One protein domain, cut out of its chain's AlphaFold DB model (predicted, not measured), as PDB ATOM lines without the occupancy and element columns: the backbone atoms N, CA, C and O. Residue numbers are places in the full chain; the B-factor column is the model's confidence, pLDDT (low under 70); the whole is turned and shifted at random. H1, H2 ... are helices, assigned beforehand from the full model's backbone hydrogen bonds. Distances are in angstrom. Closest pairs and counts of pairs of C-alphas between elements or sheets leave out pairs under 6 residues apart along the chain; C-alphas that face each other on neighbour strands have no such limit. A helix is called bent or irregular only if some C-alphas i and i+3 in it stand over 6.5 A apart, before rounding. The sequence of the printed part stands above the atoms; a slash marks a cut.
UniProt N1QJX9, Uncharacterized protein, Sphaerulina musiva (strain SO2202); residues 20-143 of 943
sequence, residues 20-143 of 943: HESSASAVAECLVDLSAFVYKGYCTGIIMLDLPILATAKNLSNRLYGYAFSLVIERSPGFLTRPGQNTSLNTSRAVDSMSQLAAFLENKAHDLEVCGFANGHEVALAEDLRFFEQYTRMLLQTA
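What this domain is: This is residues 20 to 143 of the 943 residues of an uncharacterized protein of Sphaerulina musiva (strain SO2202) (UniProt N1QJX9). Two helical hairpins, H1 with H2 and H3 with H4, stack as two layers whose helices cross steeply, and a long loop, residues 71 to 90, swings round the far side of the first hairpin to reach H3. The printed part has 124 residues, with four named helices in the order H1, H2, H3, H4 and no named strand; its class is all helix. It is compact, with a radius of gyration of the C-alphas of 14.4 A and spans of 43 by 32 by 24 A.

Where its parts are: Find C-alpha 24 at (-7.448, 2.523, -116.171); from there H1, residues 24 to 47, runs 32.3 A. H1 is neither bent nor irregular, but only just: C-alphas 41 and 44 are 6.1 A apart. H2 is residues 53 to 70, 25.6 A. Look next at C-alpha 91, (2.914, -12.383, -100.969), where H3, residues 91 to 115, begins its 35.9 A. H4, residues 123 to 142, runs 28.5 A to C-alpha 142 at (15.483, -15.868, -96.231).

How they stand to each other: In the hairpin of H1 and H2, which touch, look at the closest C-alphas, Ala 28 and Ala 68, 4.2 A apart; the tilt is shallow, 19 degrees, opposite ways. Residues 30 to 37 of H1 alone touch H3, closest at the C-alphas of Leu 34 and Ala 94, 6.6 A, at a steep tilt of 53 degrees. Residues 60 to 64 of H2 alone touch H4, closest at the C-alphas of Leu 60 and Asp 128, 6.9 A, at a steep tilt of 49 degrees. In the hairpin of H3 and H4, which touch, the closest C-alphas, Ala 102 and Ala 126, are 4.1 A apart, at a shallow tilt of 21 degrees, opposite ways. H1 and H4 are near each other; H2 and H3 are apart. Every O i to N i+4 pair is within hydrogen-bond range in H2 and H3; H1 has 18 of 20 and H4 15 of 16.

The domain as a whole: The C-alphas farthest apart, Met 48 and Cys 115, are 44.9 A apart. The printed part has no cut, and the link from H2 to H3 is long. Mean pLDDT of the printed part is 77.3; look for values under 70 at residues 20 to 22, 43 to 50, 73 to 88, 118 to 119 and 142 to 143.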
ATOM      1  N   HIS A  20      -0.600  -3.213-120.281       60.12
ATOM      2  CA  HIS A  20      -0.654  -2.276-121.415       60.12
ATOM      3  C   HIS A  20      -1.982  -2.281-122.185       60.12
ATOM      4  O   HIS A  20      -2.361  -1.257-122.756       60.12
ATOM      5  N   GLU A  21      -2.720  -3.394-122.179       61.56
ATOM      6  CA  GLU A  21      -4.077  -3.462-122.747       61.56
ATOM      7  C   GLU A  21      -5.171  -3.259-121.684       61.56
ATOM      8  O   GLU A  21      -6.352  -3.110-122.005       61.56
ATOM      9  N   SER A  22      -4.785  -3.195-120.406       69.38
ATOM     10  CA  SER A  22      -5.716  -3.065-119.287       69.38
ATOM     11  C   SER A  22      -6.370  -1.679-119.211       69.38
ATOM     12  O   SER A  22      -5.787  -0.636-119.522       69.38
ATOM     13  N   SER A  23      -7.625  -1.654-118.755       74.75
ATOM     14  CA  SER A  23      -8.344  -0.397-118.509       74.75
ATOM     15  C   SER A  23      -7.759   0.364-117.312       74.75
ATOM     16  O   SER A  23      -7.281  -0.253-116.360       74.75
ATOM     17  N   ALA A  24      -7.871   1.697-117.304       75.44
ATOM     18  CA  ALA A  24      -7.448   2.523-116.171       75.44
ATOM     19  C   ALA A  24      -8.068   2.103-114.828       75.44
ATOM     20  O   ALA A  24      -7.394   2.212-113.810       75.44
ATOM     21  N   SER A  25      -9.297   1.567-114.830       72.94
ATOM     22  CA  SER A  25      -9.914   0.990-113.627       72.94
ATOM     23  C   SER A  25      -9.108  -0.205-113.124       72.94
ATOM     24  O   SER A  25      -8.649  -0.185-111.993       72.94
ATOM     25  N   ALA A  26      -8.822  -1.185-113.989       78.50
ATOM     26  CA  ALA A  26      -8.051  -2.372-113.617       78.50
ATOM     27  C   ALA A  26      -6.622  -2.029-113.154       78.50
ATOM     28  O   ALA A  26      -6.156  -2.560-112.150       78.50
ATOM     29  N   VAL A  27      -5.937  -1.096-113.828       82.75
ATOM     30  CA  VAL A  27      -4.598  -0.636-113.410       82.75
ATOM     31  C   VAL A  27      -4.660   0.082-112.055       82.75
ATOM     32  O   VAL A  27      -3.829  -0.180-111.186       82.75
ATOM     33  N   ALA A  28      -5.660   0.938-111.830       83.38
ATOM     34  CA  ALA A  28      -5.870   1.606-110.549       83.38
ATOM     35  C   ALA A  28      -6.271   0.631-109.429       83.38
ATOM     36  O   ALA A  28      -5.772   0.754-108.316       83.38
ATOM     37  N   GLU A  29      -7.100  -0.371-109.711       82.56
ATOM     38  CA  GLU A  29      -7.453  -1.448-108.782       82.56
ATOM     39  C   GLU A  29      -6.203  -2.254-108.387       82.56
ATOM     40  O   GLU A  29      -5.960  -2.438-107.196       82.56
ATOM     41  N   CYS A  30      -5.345  -2.628-109.344       85.50
ATOM     42  CA  CYS A  30      -4.051  -3.267-109.074       85.50
ATOM     43  C   CYS A  30      -3.127  -2.386-108.208       85.50
ATOM     44  O   CYS A  30      -2.505  -2.879-107.264       85.50
ATOM     45  N   LEU A  31      -3.061  -1.076-108.479       88.44
ATOM     46  CA  LEU A  31      -2.309  -0.111-107.669       88.44
ATOM     47  C   LEU A  31      -2.892   0.053-106.254       88.44
ATOM     48  O   LEU A  31      -2.127   0.153-105.295       88.44
ATOM     49  N   VAL A  32      -4.220   0.048-106.091       87.25
ATOM     50  CA  VAL A  32      -4.888   0.121-104.779       87.25
ATOM     51  C   VAL A  32      -4.655  -1.153-103.975       87.25
ATOM     52  O   VAL A  32      -4.218  -1.052-102.825       87.25
ATOM     53  N   ASP A  33      -4.874  -2.336-104.555       85.75
ATOM     54  CA  ASP A  33      -4.684  -3.615-103.858       85.75
ATOM     55  C   ASP A  33      -3.209  -3.787-103.448       85.75
ATOM     56  O   ASP A  33      -2.917  -4.216-102.328       85.75
ATOM     57  N   LEU A  34      -2.266  -3.323-104.282       88.12
ATOM     58  CA  LEU A  34      -0.847  -3.265-103.933       88.12
ATOM     59  C   LEU A  34      -0.530  -2.196-102.871       88.12
ATOM     60  O   LEU A  34       0.224  -2.477-101.939       88.12
ATOM     61  N   SER A  35      -1.130  -1.002-102.931       89.50
ATOM     62  CA  SER A  35      -0.957   0.038-101.900       89.50
ATOM     63  C   SER A  35      -1.412  -0.452-100.520       89.50
ATOM     64  O   SER A  35      -0.741  -0.207 -99.512       89.50
ATOM     65  N   ALA A  36      -2.510  -1.213-100.480       85.25
ATOM     66  CA  ALA A  36      -3.059  -1.822 -99.282       85.25
ATOM     67  C   ALA A  36      -2.236  -3.041 -98.832       85.25
ATOM     68  O   ALA A  36      -2.076  -3.238 -97.626       85.25
ATOM     69  N   PHE A  37      -1.646  -3.810 -99.758       86.44
ATOM     70  CA  PHE A  37      -0.688  -4.871 -99.433       86.44
ATOM     71  C   PHE A  37       0.581  -4.296 -98.794       86.44
ATOM     72  O   PHE A  37       0.996  -4.780 -97.745       86.44
ATOM     73  N   VAL A  38       1.161  -3.224 -99.344       85.38
ATOM     74  CA  VAL A  38       2.325  -2.550 -98.741       85.38
ATOM     75  C   VAL A  38       1.971  -1.999 -97.351       85.38
ATOM     76  O   VAL A  38       2.736  -2.179 -96.404       85.38
ATOM     77  N   TYR A  39       0.779  -1.423 -97.170       83.69
ATOM     78  CA  TYR A  39       0.332  -0.938 -95.859       83.69
ATOM     79  C   TYR A  39       0.120  -2.068 -94.827       83.69
ATOM     80  O   TYR A  39       0.502  -1.947 -93.658       83.69
ATOM     81  N   LYS A  40      -0.481  -3.191 -95.231       81.44
ATOM     82  CA  LYS A  40      -0.764  -4.323 -94.332       81.44
ATOM     83  C   LYS A  40       0.464  -5.198 -94.092       81.44
ATOM     84  O   LYS A  40       0.843  -5.401 -92.945       81.44
ATOM     85  N   GLY A  41       1.099  -5.681 -95.153       74.56
ATOM     86  CA  GLY A  41       2.278  -6.541 -95.088       74.56
ATOM     87  C   GLY A  41       3.492  -5.819 -94.509       74.56
ATOM     88  O   GLY A  41       4.049  -6.274 -93.510       74.56
ATOM     89  N   TYR A  42       3.871  -4.674 -95.087       74.50
ATOM     90  CA  TYR A  42       5.046  -3.929 -94.631       74.50
ATOM     91  C   TYR A  42       4.733  -2.988 -93.481       74.50
ATOM     92  O   TYR A  42       5.272  -3.196 -92.400       74.50
ATOM     93  N   CYS A  43       3.860  -1.991 -93.640       68.50
ATOM     94  CA  CYS A  43       3.722  -0.984 -92.582       68.50
ATOM     95  C   CYS A  43       3.215  -1.590 -91.262       68.50
ATOM     96  O   CYS A  43       3.811  -1.343 -90.218       68.50
ATOM     97  N   THR A  44       2.191  -2.448 -91.288       66.38
ATOM     98  CA  THR A  44       1.666  -3.066 -90.051       66.38
ATOM     99  C   THR A  44       2.625  -4.114 -89.471       66.38
ATOM    100  O   THR A  44       2.815  -4.158 -88.257       66.38
ATOM    101  N   GLY A  45       3.287  -4.915 -90.315       61.25
ATOM    102  CA  GLY A  45       4.301  -5.882 -89.874       61.25
ATOM    103  C   GLY A  45       5.546  -5.230 -89.260       61.25
ATOM    104  O   GLY A  45       6.077  -5.715 -88.263       61.25
ATOM    105  N   ILE A  46       5.986  -4.100 -89.819       58.56
ATOM    106  CA  ILE A  46       7.213  -3.395 -89.423       58.56
ATOM    107  C   ILE A  46       6.976  -2.416 -88.266       58.56
ATOM    108  O   ILE A  46       7.903  -2.174 -87.502       58.56
ATOM    109  N   ILE A  47       5.748  -1.938 -88.030       58.78
ATOM    110  CA  ILE A  47       5.398  -1.215 -86.789       58.78
ATOM    111  C   ILE A  47       5.689  -2.061 -85.530       58.78
ATOM    112  O   ILE A  47       5.976  -1.505 -84.475       58.78
ATOM    113  N   MET A  48       5.702  -3.397 -85.632       55.62
ATOM    114  CA  MET A  48       6.121  -4.287 -84.535       55.62
ATOM    115  C   MET A  48       7.650  -4.395 -84.350       55.62
ATOM    116  O   MET A  48       8.095  -5.032 -83.399       55.62
ATOM    117  N   LEU A  49       8.448  -3.823 -85.261       58.00
ATOM    118  CA  LEU A  49       9.911  -3.973 -85.347       58.00
ATOM    119  C   LEU A  49      10.681  -2.637 -85.460       58.00
ATOM    120  O   LEU A  49      11.907  -2.653 -85.396       58.00
ATOM    121  N   ASP A  50       9.979  -1.515 -85.646       60.06
ATOM    122  CA  ASP A  50      10.496  -0.134 -85.729       60.06
ATOM    123  C   ASP A  50      11.672   0.064 -86.716       60.06
ATOM    124  O   ASP A  50      12.661   0.744 -86.440       60.06
ATOM    125  N   LEU A  51      11.595  -0.576 -87.891       71.81
ATOM    126  CA  LEU A  51      12.660  -0.508 -88.903       71.81
ATOM    127  C   LEU A  51      12.542   0.766 -89.769       71.81
ATOM    128  O   LEU A  51      11.440   1.078 -90.224       71.81
ATOM    129  N   PRO A  52      13.659   1.435 -90.139       71.69
ATOM    130  CA  PRO A  52      13.642   2.678 -90.929       71.69
ATOM    131  C   PRO A  52      12.865   2.617 -92.257       71.69
ATOM    132  O   PRO A  52      12.260   3.604 -92.672       71.69
ATOM    133  N   ILE A  53      12.825   1.442 -92.899       78.75
ATOM    134  CA  ILE A  53      12.086   1.186 -94.149       78.75
ATOM    135  C   ILE A  53      10.561   1.398 -94.017       78.75
ATOM    136  O   ILE A  53       9.875   1.550 -95.026       78.75
ATOM    137  N   LEU A  54      10.017   1.475 -92.793       79.38
ATOM    138  CA  LEU A  54       8.616   1.823 -92.525       79.38
ATOM    139  C   LEU A  54       8.212   3.167 -93.151       79.38
ATOM    140  O   LEU A  54       7.108   3.291 -93.685       79.38
ATOM    141  N   ALA A  55       9.102   4.164 -93.114       81.56
ATOM    142  CA  ALA A  55       8.849   5.468 -93.720       81.56
ATOM    143  C   ALA A  55       8.729   5.353 -95.250       81.56
ATOM    144  O   ALA A  55       7.772   5.863 -95.833       81.56
ATOM    145  N   THR A  56       9.646   4.613 -95.882       85.12
ATOM    146  CA  THR A  56       9.649   4.345 -97.327       85.12
ATOM    147  C   THR A  56       8.411   3.558 -97.757       85.12
ATOM    148  O   THR A  56       7.727   3.962 -98.692       85.12
ATOM    149  N   ALA A  57       8.048   2.495 -97.032       85.56
ATOM    150  CA  ALA A  57       6.865   1.680 -97.322       85.56
ATOM    151  C   ALA A  57       5.560   2.490 -97.212       85.56
ATOM    152  O   ALA A  57       4.669   2.370 -98.055       85.56
ATOM    153  N   LYS A  58       5.456   3.371 -96.208       85.25
ATOM    154  CA  LYS A  58       4.309   4.276 -96.055       85.25
ATOM    155  C   LYS A  58       4.258   5.325 -97.169       85.25
ATOM    156  O   LYS A  58       3.169   5.620 -97.657       85.25
ATOM    157  N   ASN A  59       5.406   5.858 -97.592       87.38
ATOM    158  CA  ASN A  59       5.483   6.779 -98.724       87.38
ATOM    159  C   ASN A  59       5.045   6.091-100.027       87.38
ATOM    160  O   ASN A  59       4.159   6.598-100.708       87.38
ATOM    161  N   LEU A  60       5.572   4.897-100.324       89.56
ATOM    162  CA  LEU A  60       5.178   4.110-101.492       89.56
ATOM    163  C   LEU A  60       3.674   3.793-101.492       89.56
ATOM    164  O   LEU A  60       3.004   4.035-102.488       89.56
ATOM    165  N   SER A  61       3.119   3.320-100.373       88.81
ATOM    166  CA  SER A  61       1.677   3.058-100.244       88.81
ATOM    167  C   SER A  61       0.835   4.310-100.551       88.81
ATOM    168  O   SER A  61      -0.088   4.246-101.365       88.81
ATOM    169  N   ASN A  62       1.209   5.475-100.008       87.06
ATOM    170  CA  ASN A  62       0.558   6.749-100.330       87.06
ATOM    171  C   ASN A  62       0.708   7.139-101.816       87.06
ATOM    172  O   ASN A  62      -0.262   7.597-102.420       87.06
ATOM    173  N   ARG A  63       1.897   6.965-102.414       88.12
ATOM    174  CA  ARG A  63       2.171   7.288-103.828       88.12
ATOM    175  C   ARG A  63       1.379   6.393-104.782       88.12
ATOM    176  O   ARG A  63       0.753   6.919-105.697       88.12
ATOM    177  N   LEU A  64       1.351   5.079-104.543       89.12
ATOM    178  CA  LEU A  64       0.557   4.117-105.319       89.12
ATOM    179  C   LEU A  64      -0.932   4.464-105.266       89.12
ATOM    180  O   LEU A  64      -1.583   4.503-106.306       89.12
ATOM    181  N   TYR A  65      -1.461   4.775-104.078       85.31
ATOM    182  CA  TYR A  65      -2.865   5.152-103.924       85.31
ATOM    183  C   TYR A  65      -3.192   6.499-104.596       85.31
ATOM    184  O   TYR A  65      -4.217   6.626-105.262       85.31
ATOM    185  N   GLY A  66      -2.311   7.499-104.475       82.94
ATOM    186  CA  GLY A  66      -2.466   8.790-105.155       82.94
ATOM    187  C   GLY A  66      -2.426   8.671-106.683       82.94
ATOM    188  O   GLY A  66      -3.223   9.309-107.367       82.94
ATOM    189  N   TYR A  67      -1.555   7.808-107.215       84.94
ATOM    190  CA  TYR A  67      -1.481   7.515-108.647       84.94
ATOM    191  C   TYR A  67      -2.691   6.699-109.131       84.94
ATOM    192  O   TYR A  67      -3.252   6.984-110.182       84.94
ATOM    193  N   ALA A  68      -3.171   5.733-108.343       83.38
ATOM    194  CA  ALA A  68      -4.417   5.031-108.644       83.38
ATOM    195  C   ALA A  68      -5.610   5.995-108.720       83.38
ATOM    196  O   ALA A  68      -6.427   5.907-109.634       83.38
ATOM    197  N   PHE A  69      -5.687   6.952-107.790       77.19
ATOM    198  CA  PHE A  69      -6.733   7.969-107.799       77.19
ATOM    199  C   PHE A  69      -6.646   8.863-109.043       77.19
ATOM    200  O   PHE A  69      -7.676   9.103-109.670       77.19
ATOM    201  N   SER A  70      -5.444   9.297-109.456       74.25
ATOM    202  CA  SER A  70      -5.269  10.154-110.643       74.25
ATOM    203  C   SER A  70      -5.731   9.495-111.950       74.25
ATOM    204  O   SER A  70      -6.233  10.193-112.831       74.25
ATOM    205  N   LEU A  71      -5.663   8.163-112.045       73.88
ATOM    206  CA  LEU A  71      -6.182   7.383-113.175       73.88
ATOM    207  C   LEU A  71      -7.721   7.276-113.223       73.88
ATOM    208  O   LEU A  71      -8.252   6.879-114.259       73.88
ATOM    209  N   VAL A  72      -8.443   7.592-112.138       71.19
ATOM    210  CA  VAL A  72      -9.889   7.291-111.991       71.19
ATOM    211  C   VAL A  72     -10.760   8.528-111.709       71.19
ATOM    212  O   VAL A  72     -11.981   8.410-111.723       71.19
ATOM    213  N   ILE A  73     -10.185   9.735-111.563       56.81
ATOM    214  CA  ILE A  73     -10.890  11.004-111.223       56.81
ATOM    215  C   ILE A  73     -12.146  11.294-112.081       56.81
ATOM    216  O   ILE A  73     -13.053  12.006-111.655       56.81
ATOM    217  N   GLU A  74     -12.228  10.754-113.297       52.66
ATOM    218  CA  GLU A  74     -13.363  10.926-114.217       52.66
ATOM    219  C   GLU A  74     -14.586  10.041-113.887       52.66
ATOM    220  O   GLU A  74     -15.629  10.163-114.533       52.66
ATOM    221  N   ARG A  75     -14.496   9.177-112.866       45.47
ATOM    222  CA  ARG A  75     -15.618   8.454-112.242       45.47
ATOM    223  C   ARG A  75     -15.611   8.674-110.724       45.47
ATOM    224  O   ARG A  75     -14.630   9.135-110.150       45.47
ATOM    225  N   SER A  76     -16.755   8.440-110.081       42.91
ATOM    226  CA  SER A  76     -17.026   8.951-108.729       42.91
ATOM    227  C   SER A  76     -16.040   8.438-107.658       42.91
ATOM    228  O   SER A  76     -15.579   7.297-107.734       42.91
ATOM    229  N   PRO A  77     -15.763   9.221-106.592       47.12
ATOM    230  CA  PRO A  77     -14.787   8.867-105.551       47.12
ATOM    231  C   PRO A  77     -15.167   7.649-104.683       47.12
ATOM    232  O   PRO A  77     -14.446   7.318-103.745       47.12
ATOM    233  N   GLY A  78     -16.284   6.975-104.980       49.69
ATOM    234  CA  GLY A  78     -16.650   5.675-104.413       49.69
ATOM    235  C   GLY A  78     -16.167   4.464-105.223       49.69
ATOM    236  O   GLY A  78     -16.414   3.342-104.791       49.69
ATOM    237  N   PHE A  79     -15.524   4.655-106.384       55.84
ATOM    238  CA  PHE A  79     -15.134   3.549-107.273       55.84
ATOM    239  C   PHE A  79     -13.872   2.796-106.816       55.84
ATOM    240  O   PHE A  79     -13.734   1.609-107.091       55.84
ATOM    241  N   LEU A  80     -12.961   3.465-106.098       56.78
ATOM    242  CA  LEU A  80     -11.753   2.844-105.547       56.78
ATOM    243  C   LEU A  80     -11.962   2.434-104.084       56.78
ATOM    244  O   LEU A  80     -12.436   3.219-103.259       56.78
ATOM    245  N   THR A  81     -11.567   1.205-103.752       58.84
ATOM    246  CA  THR A  81     -11.542   0.715-102.369       58.84
ATOM    247  C   THR A  81     -10.554   1.529-101.532       58.84
ATOM    248  O   THR A  81      -9.472   1.903-101.980       58.84
ATOM    249  N   ARG A  82     -10.920   1.840-100.284       57.88
ATOM    250  CA  ARG A  82     -10.064   2.651 -99.405       57.88
ATOM    251  C   ARG A  82      -8.806   1.864 -99.012       57.88
ATOM    252  O   ARG A  82      -8.911   0.664 -98.726       57.88
ATOM    253  N   PRO A  83      -7.634   2.516 -98.907       50.56
ATOM    254  CA  PRO A  83      -6.395   1.825 -98.586       50.56
ATOM    255  C   PRO A  83      -6.514   1.253 -97.169       50.56
ATOM    256  O   PRO A  83      -6.862   1.958 -96.222       50.56
ATOM    257  N   GLY A  84      -6.296  -0.056 -97.037       48.78
ATOM    258  CA  GLY A  84      -6.554  -0.797 -95.800       48.78
ATOM    259  C   GLY A  84      -7.843  -1.634 -95.787       48.78
ATOM    260  O   GLY A  84      -8.026  -2.420 -94.853       48.78
ATOM    261  N   GLN A  85      -8.690  -1.589 -96.823       56.75
ATOM    262  CA  GLN A  85      -9.687  -2.647 -97.067       56.75
ATOM    263  C   GLN A  85      -8.997  -3.975 -97.469       56.75
ATOM    264  O   GLN A  85      -7.764  -4.067 -97.483       56.75
ATOM    265  N   ASN A  86      -9.745  -5.074 -97.596       54.78
ATOM    266  CA  ASN A  86      -9.154  -6.420 -97.654       54.78
ATOM    267  C   ASN A  86      -8.460  -6.706 -98.991       54.78
ATOM    268  O   ASN A  86      -9.121  -6.843-100.010       54.78
ATOM    269  N   THR A  87      -7.136  -6.852 -98.929       59.50
ATOM    270  CA  THR A  87      -6.254  -7.182-100.052       59.50
ATOM    271  C   THR A  87      -6.488  -8.607-100.532       59.50
ATOM    272  O   THR A  87      -6.412  -9.539 -99.725       59.50
ATOM    273  N   SER A  88      -6.693  -8.797-101.835       63.91
ATOM    274  CA  SER A  88      -6.751 -10.135-102.444       63.91
ATOM    275  C   SER A  88      -5.359 -10.755-102.645       63.91
ATOM    276  O   SER A  88      -5.208 -11.979-102.711       63.91
ATOM    277  N   LEU A  89      -4.330  -9.903-102.720       75.31
ATOM    278  CA  LEU A  89      -2.943 -10.282-102.973       75.31
ATOM    279  C   LEU A  89      -2.334 -11.097-101.823       75.31
ATOM    280  O   LEU A  89      -2.235 -10.643-100.682       75.31
ATOM    281  N   ASN A  90      -1.840 -12.289-102.162       81.38
ATOM    282  CA  ASN A  90      -0.871 -13.019-101.348       81.38
ATOM    283  C   ASN A  90       0.559 -12.550-101.684       81.38
ATOM    284  O   ASN A  90       0.786 -11.888-102.697       81.38
ATOM    285  N   THR A  91       1.541 -12.906-100.851       82.56
ATOM    286  CA  THR A  91       2.914 -12.383-100.969       82.56
ATOM    287  C   THR A  91       3.584 -12.689-102.313       82.56
ATOM    288  O   THR A  91       4.358 -11.866-102.783       82.56
ATOM    289  N   SER A  92       3.294 -13.829-102.955       82.31
ATOM    290  CA  SER A  92       3.853 -14.136-104.280       82.31
ATOM    291  C   SER A  92       3.223 -13.271-105.371       82.31
ATOM    292  O   SER A  92       3.948 -12.583-106.079       82.31
ATOM    293  N   ARG A  93       1.884 -13.190-105.434       84.56
ATOM    294  CA  ARG A  93       1.191 -12.320-106.400       84.56
ATOM    295  C   ARG A  93       1.568 -10.853-106.219       84.56
ATOM    296  O   ARG A  93       1.672 -10.141-107.203       84.56
ATOM    297  N   ALA A  94       1.818 -10.409-104.987       86.50
ATOM    298  CA  ALA A  94       2.301  -9.058-104.730       86.50
ATOM    299  C   ALA A  94       3.678  -8.789-105.372       86.50
ATOM    300  O   ALA A  94       3.862  -7.713-105.928       86.50
ATOM    301  N   VAL A  95       4.611  -9.754-105.367       88.06
ATOM    302  CA  VAL A  95       5.888  -9.649-106.109       88.06
ATOM    303  C   VAL A  95       5.638  -9.526-107.608       88.06
ATOM    304  O   VAL A  95       6.230  -8.668-108.263       88.06
ATOM    305  N   ASP A  96       4.764 -10.373-108.147       88.44
ATOM    306  CA  ASP A  96       4.476 -10.412-109.579       88.44
ATOM    307  C   ASP A  96       3.819  -9.094-110.031       88.44
ATOM    308  O   ASP A  96       4.268  -8.477-110.997       88.44
ATOM    309  N   SER A  97       2.847  -8.587-109.265       89.38
ATOM    310  CA  SER A  97       2.211  -7.284-109.495       89.38
ATOM    311  C   SER A  97       3.160  -6.098-109.295       89.38
ATOM    312  O   SER A  97       3.054  -5.139-110.051       89.38
ATOM    313  N   MET A  98       4.111  -6.139-108.347       92.19
ATOM    314  CA  MET A  98       5.168  -5.116-108.244       92.19
ATOM    315  C   MET A  98       6.015  -5.075-109.520       92.19
ATOM    316  O   MET A  98       6.240  -3.996-110.058       92.19
ATOM    317  N   SER A  99       6.433  -6.239-110.029       90.56
ATOM    318  CA  SER A  99       7.241  -6.350-111.251       90.56
ATOM    319  C   SER A  99       6.493  -5.844-112.488       90.56
ATOM    320  O   SER A  99       7.038  -5.078-113.281       90.56
ATOM    321  N   GLN A 100       5.219  -6.228-112.627       89.38
ATOM    322  CA  GLN A 100       4.346  -5.819-113.731       89.38
ATOM    323  C   GLN A 100       4.046  -4.315-113.696       89.38
ATOM    324  O   GLN A 100       4.131  -3.656-114.729       89.38
ATOM    325  N   LEU A 101       3.727  -3.755-112.522       90.12
ATOM    326  CA  LEU A 101       3.457  -2.322-112.373       90.12
ATOM    327  C   LEU A 101       4.729  -1.479-112.534       90.12
ATOM    328  O   LEU A 101       4.650  -0.412-113.137       90.12
ATOM    329  N   ALA A 102       5.893  -1.962-112.086       91.12
ATOM    330  CA  ALA A 102       7.175  -1.323-112.381       91.12
ATOM    331  C   ALA A 102       7.436  -1.280-113.893       91.12
ATOM    332  O   ALA A 102       7.666  -0.205-114.431       91.12
ATOM    333  N   ALA A 103       7.288  -2.408-114.599       89.38
ATOM    334  CA  ALA A 103       7.450  -2.459-116.052       89.38
ATOM    335  C   ALA A 103       6.426  -1.584-116.805       89.38
ATOM    336  O   ALA A 103       6.767  -0.946-117.800       89.38
ATOM    337  N   PHE A 104       5.176  -1.509-116.341       87.88
ATOM    338  CA  PHE A 104       4.167  -0.598-116.897       87.88
ATOM    339  C   PHE A 104       4.578   0.875-116.730       87.88
ATOM    340  O   PHE A 104       4.507   1.642-117.690       87.88
ATOM    341  N   LEU A 105       5.054   1.260-115.542       88.75
ATOM    342  CA  LEU A 105       5.498   2.623-115.238       88.75
ATOM    343  C   LEU A 105       6.822   2.991-115.931       88.75
ATOM    344  O   LEU A 105       6.956   4.128-116.368       88.75
ATOM    345  N   GLU A 106       7.756   2.049-116.095       89.44
ATOM    346  CA  GLU A 106       8.987   2.203-116.892       89.44
ATOM    347  C   GLU A 106       8.660   2.544-118.351       89.44
ATOM    348  O   GLU A 106       9.134   3.549-118.878       89.44
ATOM    349  N   ASN A 107       7.790   1.751-118.987       84.88
ATOM    350  CA  ASN A 107       7.337   2.011-120.356       84.88
ATOM    351  C   ASN A 107       6.587   3.350-120.453       84.88
ATOM    352  O   ASN A 107       6.915   4.173-121.303       84.88
ATOM    353  N   LYS A 108       5.641   3.618-119.541       83.06
ATOM    354  CA  LYS A 108       4.878   4.873-119.545       83.06
ATOM    355  C   LYS A 108       5.767   6.101-119.327       83.06
ATOM    356  O   LYS A 108       5.532   7.131-119.954       83.06
ATOM    357  N   ALA A 109       6.790   6.007-118.477       85.69
ATOM    358  CA  ALA A 109       7.786   7.063-118.320       85.69
ATOM    359  C   ALA A 109       8.553   7.321-119.624       85.69
ATOM    360  O   ALA A 109       8.780   8.479-119.965       85.69
ATOM    361  N   HIS A 110       8.899   6.268-120.367       84.62
ATOM    362  CA  HIS A 110       9.561   6.394-121.660       84.62
ATOM    363  C   HIS A 110       8.647   7.012-122.734       84.62
ATOM    364  O   HIS A 110       9.065   7.951-123.407       84.62
ATOM    365  N   ASP A 111       7.382   6.583-122.850       80.75
ATOM    366  CA  ASP A 111       6.403   7.228-123.745       80.75
ATOM    367  C   ASP A 111       6.246   8.731-123.412       80.75
ATOM    368  O   ASP A 111       6.219   9.581-124.306       80.75
ATOM    369  N   LEU A 112       6.193   9.081-122.120       81.81
ATOM    370  CA  LEU A 112       6.134  10.470-121.650       81.81
ATOM    371  C   LEU A 112       7.410  11.259-121.989       81.81
ATOM    372  O   LEU A 112       7.310  12.387-122.473       81.81
ATOM    373  N   GLU A 113       8.597  10.689-121.773       84.31
ATOM    374  CA  GLU A 113       9.894  11.289-122.117       84.31
ATOM    375  C   GLU A 113      10.005  11.567-123.623       84.31
ATOM    376  O   GLU A 113      10.356  12.683-124.024       84.31
ATOM    377  N   VAL A 114       9.630  10.594-124.462       78.69
ATOM    378  CA  VAL A 114       9.609  10.727-125.926       78.69
ATOM    379  C   VAL A 114       8.680  11.864-126.362       78.69
ATOM    380  O   VAL A 114       9.039  12.629-127.260       78.69
ATOM    381  N   CYS A 115       7.531  12.047-125.703       73.50
ATOM    382  CA  CYS A 115       6.621  13.171-125.947       73.50
ATOM    383  C   CYS A 115       7.067  14.521-125.339       73.50
ATOM    384  O   CYS A 115       6.461  15.545-125.667       73.50
ATOM    385  N   GLY A 116       8.108  14.562-124.499       73.69
ATOM    386  CA  GLY A 116       8.599  15.776-123.825       73.69
ATOM    387  C   GLY A 116       7.950  16.086-122.464       73.69
ATOM    388  O   GLY A 116       8.073  17.199-121.968       73.69
ATOM    389  N   PHE A 117       7.276  15.116-121.841       71.25
ATOM    390  CA  PHE A 117       6.596  15.230-120.541       71.25
ATOM    391  C   PHE A 117       7.336  14.460-119.435       71.25
ATOM    392  O   PHE A 117       6.730  13.669-118.714       71.25
ATOM    393  N   ALA A 118       8.650  14.668-119.299       65.06
ATOM    394  CA  ALA A 118       9.531  13.922-118.388       65.06
ATOM    395  C   ALA A 118       9.325  14.247-116.883       65.06
ATOM    396  O   ALA A 118      10.255  14.590-116.151       65.06
ATOM    397  N   ASN A 119       8.092  14.109-116.395       62.50
ATOM    398  CA  ASN A 119       7.763  14.097-114.977       62.50
ATOM    399  C   ASN A 119       8.288  12.789-114.368       62.50
ATOM    400  O   ASN A 119       7.674  11.738-114.528       62.50
ATOM    401  N   GLY A 120       9.397  12.837-113.626       73.19
ATOM    402  CA  GLY A 120      10.034  11.655-113.016       73.19
ATOM    403  C   GLY A 120       9.212  10.908-111.947       73.19
ATOM    404  O   GLY A 120       9.768  10.099-111.207       73.19
ATOM    405  N   HIS A 121       7.907  11.171-111.826       81.75
ATOM    406  CA  HIS A 121       7.008  10.503-110.887       81.75
ATOM    407  C   HIS A 121       6.817   9.022-111.220       81.75
ATOM    408  O   HIS A 121       6.912   8.202-110.307       81.75
ATOM    409  N   GLU A 122       6.586   8.692-112.493       86.38
ATOM    410  CA  GLU A 122       6.484   7.329-113.015       86.38
ATOM    411  C   GLU A 122       7.796   6.558-112.800       86.38
ATOM    412  O   GLU A 122       7.769   5.494-112.182       86.38
ATOM    413  N   VAL A 123       8.941   7.129-113.205       87.31
ATOM    414  CA  VAL A 123      10.283   6.529-113.023       87.31
ATOM    415  C   VAL A 123      10.533   6.208-111.552       87.31
ATOM    416  O   VAL A 123      10.714   5.048-111.186       87.31
ATOM    417  N   ALA A 124      10.435   7.210-110.676       87.19
ATOM    418  CA  ALA A 124      10.690   7.033-109.250       87.19
ATOM    419  C   ALA A 124       9.629   6.168-108.542       87.19
ATOM    420  O   ALA A 124       9.776   5.883-107.354       87.19
ATOM    421  N   LEU A 125       8.499   5.841-109.184       90.12
ATOM    422  CA  LEU A 125       7.498   4.904-108.658       90.12
ATOM    423  C   LEU A 125       7.796   3.475-109.125       90.12
ATOM    424  O   LEU A 125       7.622   2.541-108.345       90.12
ATOM    425  N   ALA A 126       8.308   3.307-110.347       91.69
ATOM    426  CA  ALA A 126       8.864   2.044-110.811       91.69
ATOM    427  C   ALA A 126      10.105   1.639-110.001       91.69
ATOM    428  O   ALA A 126      10.163   0.510-109.530       91.69
ATOM    429  N   GLU A 127      11.046   2.555-109.750       91.38
ATOM    430  CA  GLU A 127      12.241   2.303-108.926       91.38
ATOM    431  C   GLU A 127      11.886   1.836-107.504       91.38
ATOM    432  O   GLU A 127      12.404   0.816-107.043       91.38
ATOM    433  N   ASP A 128      10.947   2.521-106.834       91.69
ATOM    434  CA  ASP A 128      10.408   2.082-105.540       91.69
ATOM    435  C   ASP A 128       9.817   0.660-105.652       91.69
ATOM    436  O   ASP A 128      10.100  -0.205-104.819       91.69
ATOM    437  N   LEU A 129       9.012   0.384-106.684       92.56
ATOM    438  CA  LEU A 129       8.414  -0.938-106.896       92.56
ATOM    439  C   LEU A 129       9.461  -2.026-107.166       92.56
ATOM    440  O   LEU A 129       9.337  -3.104-106.594       92.56
ATOM    441  N   ARG A 130      10.518  -1.754-107.944       93.88
ATOM    442  CA  ARG A 130      11.662  -2.664-108.152       93.88
ATOM    443  C   ARG A 130      12.402  -2.947-106.849       93.88
ATOM    444  O   ARG A 130      12.759  -4.094-106.575       93.88
ATOM    445  N   PHE A 131      12.612  -1.928-106.018       91.06
ATOM    446  CA  PHE A 131      13.233  -2.093-104.705       91.06
ATOM    447  C   PHE A 131      12.373  -2.972-103.782       91.06
ATOM    448  O   PHE A 131      12.883  -3.926-103.186       91.06
ATOM    449  N   PHE A 132      11.060  -2.723-103.703       89.25
ATOM    450  CA  PHE A 132      10.155  -3.548-102.897       89.25
ATOM    451  C   PHE A 132       9.942  -4.957-103.483       89.25
ATOM    452  O   PHE A 132       9.860  -5.910-102.710       89.25
ATOM    453  N   GLU A 133       9.960  -5.137-104.807       92.25
ATOM    454  CA  GLU A 133       9.968  -6.439-105.498       92.25
ATOM    455  C   GLU A 133      11.167  -7.286-105.030       92.25
ATOM    456  O   GLU A 133      11.006  -8.419-104.558       92.25
ATOM    457  N   GLN A 134      12.374  -6.715-105.092       89.38
ATOM    458  CA  GLN A 134      13.614  -7.362-104.655       89.38
ATOM    459  C   GLN A 134      13.621  -7.639-103.145       89.38
ATOM    460  O   GLN A 134      13.955  -8.750-102.727       89.38
ATOM    461  N   TYR A 135      13.200  -6.675-102.322       86.12
ATOM    462  CA  TYR A 135      13.098  -6.829-100.868       86.12
ATOM    463  C   TYR A 135      12.113  -7.941-100.474       86.12
ATOM    464  O   TYR A 135      12.422  -8.782 -99.625       86.12
ATOM    465  N   THR A 136      10.960  -8.023-101.147       85.19
ATOM    466  CA  THR A 136       9.972  -9.091-100.939       85.19
ATOM    467  C   THR A 136      10.553 -10.460-101.299       85.19
ATOM    468  O   THR A 136      10.445 -11.398-100.505       85.19
ATOM    469  N   ARG A 137      11.231 -10.587-102.451       85.75
ATOM    470  CA  ARG A 137      11.912 -11.839-102.839       85.75
ATOM    471  C   ARG A 137      13.000 -12.236-101.842       85.75
ATOM    472  O   ARG A 137      13.079 -13.408-101.486       85.75
ATOM    473  N   MET A 138      13.784 -11.282-101.339       84.25
ATOM    474  CA  MET A 138      14.811 -11.533-100.323       84.25
ATOM    475  C   MET A 138      14.199 -12.073 -99.023       84.25
ATOM    476  O   MET A 138      14.705 -13.048 -98.468       84.25
ATOM    477  N   LEU A 139      13.080 -11.507 -98.556       79.06
ATOM    478  CA  LEU A 139      12.353 -12.009 -97.382       79.06
ATOM    479  C   LEU A 139      11.773 -13.414 -97.606       79.06
ATOM    480  O   LEU A 139      11.850 -14.256 -96.715       79.06
ATOM    481  N   LEU A 140      11.248 -13.704 -98.800       80.38
ATOM    482  CA  LEU A 140      10.753 -15.040 -99.160       80.38
ATOM    483  C   LEU A 140      11.874 -16.090 -99.267       80.38
ATOM    484  O   LEU A 140      11.658 -17.241 -98.903       80.38
ATOM    485  N   GLN A 141      13.069 -15.709 -99.730       77.75
ATOM    486  CA  GLN A 141      14.237 -16.599 -99.815       77.75
ATOM    487  C   GLN A 141      14.938 -16.799 -98.462       77.75
ATOM    488  O   GLN A 141      15.494 -17.866 -98.204       77.75
ATOM    489  N   THR A 142      14.915 -15.788 -97.589       62.81
ATOM    490  CA  THR A 142      15.483 -15.868 -96.231       62.81
ATOM    491  C   THR A 142      14.523 -16.467 -95.205       62.81
ATOM    492  O   THR A 142      14.978 -16.865 -94.130       62.81
ATOM    493  N   ALA A 143      13.231 -16.613 -95.535       55.56
ATOM    494  CA  ALA A 143      12.272 -17.409 -94.774       55.56
ATOM    495  C   ALA A 143      12.805 -18.850 -94.627       55.56
ATOM    496  O   ALA A 143      12.865 -19.605 -95.602       55.56
TER     497      ALA A 143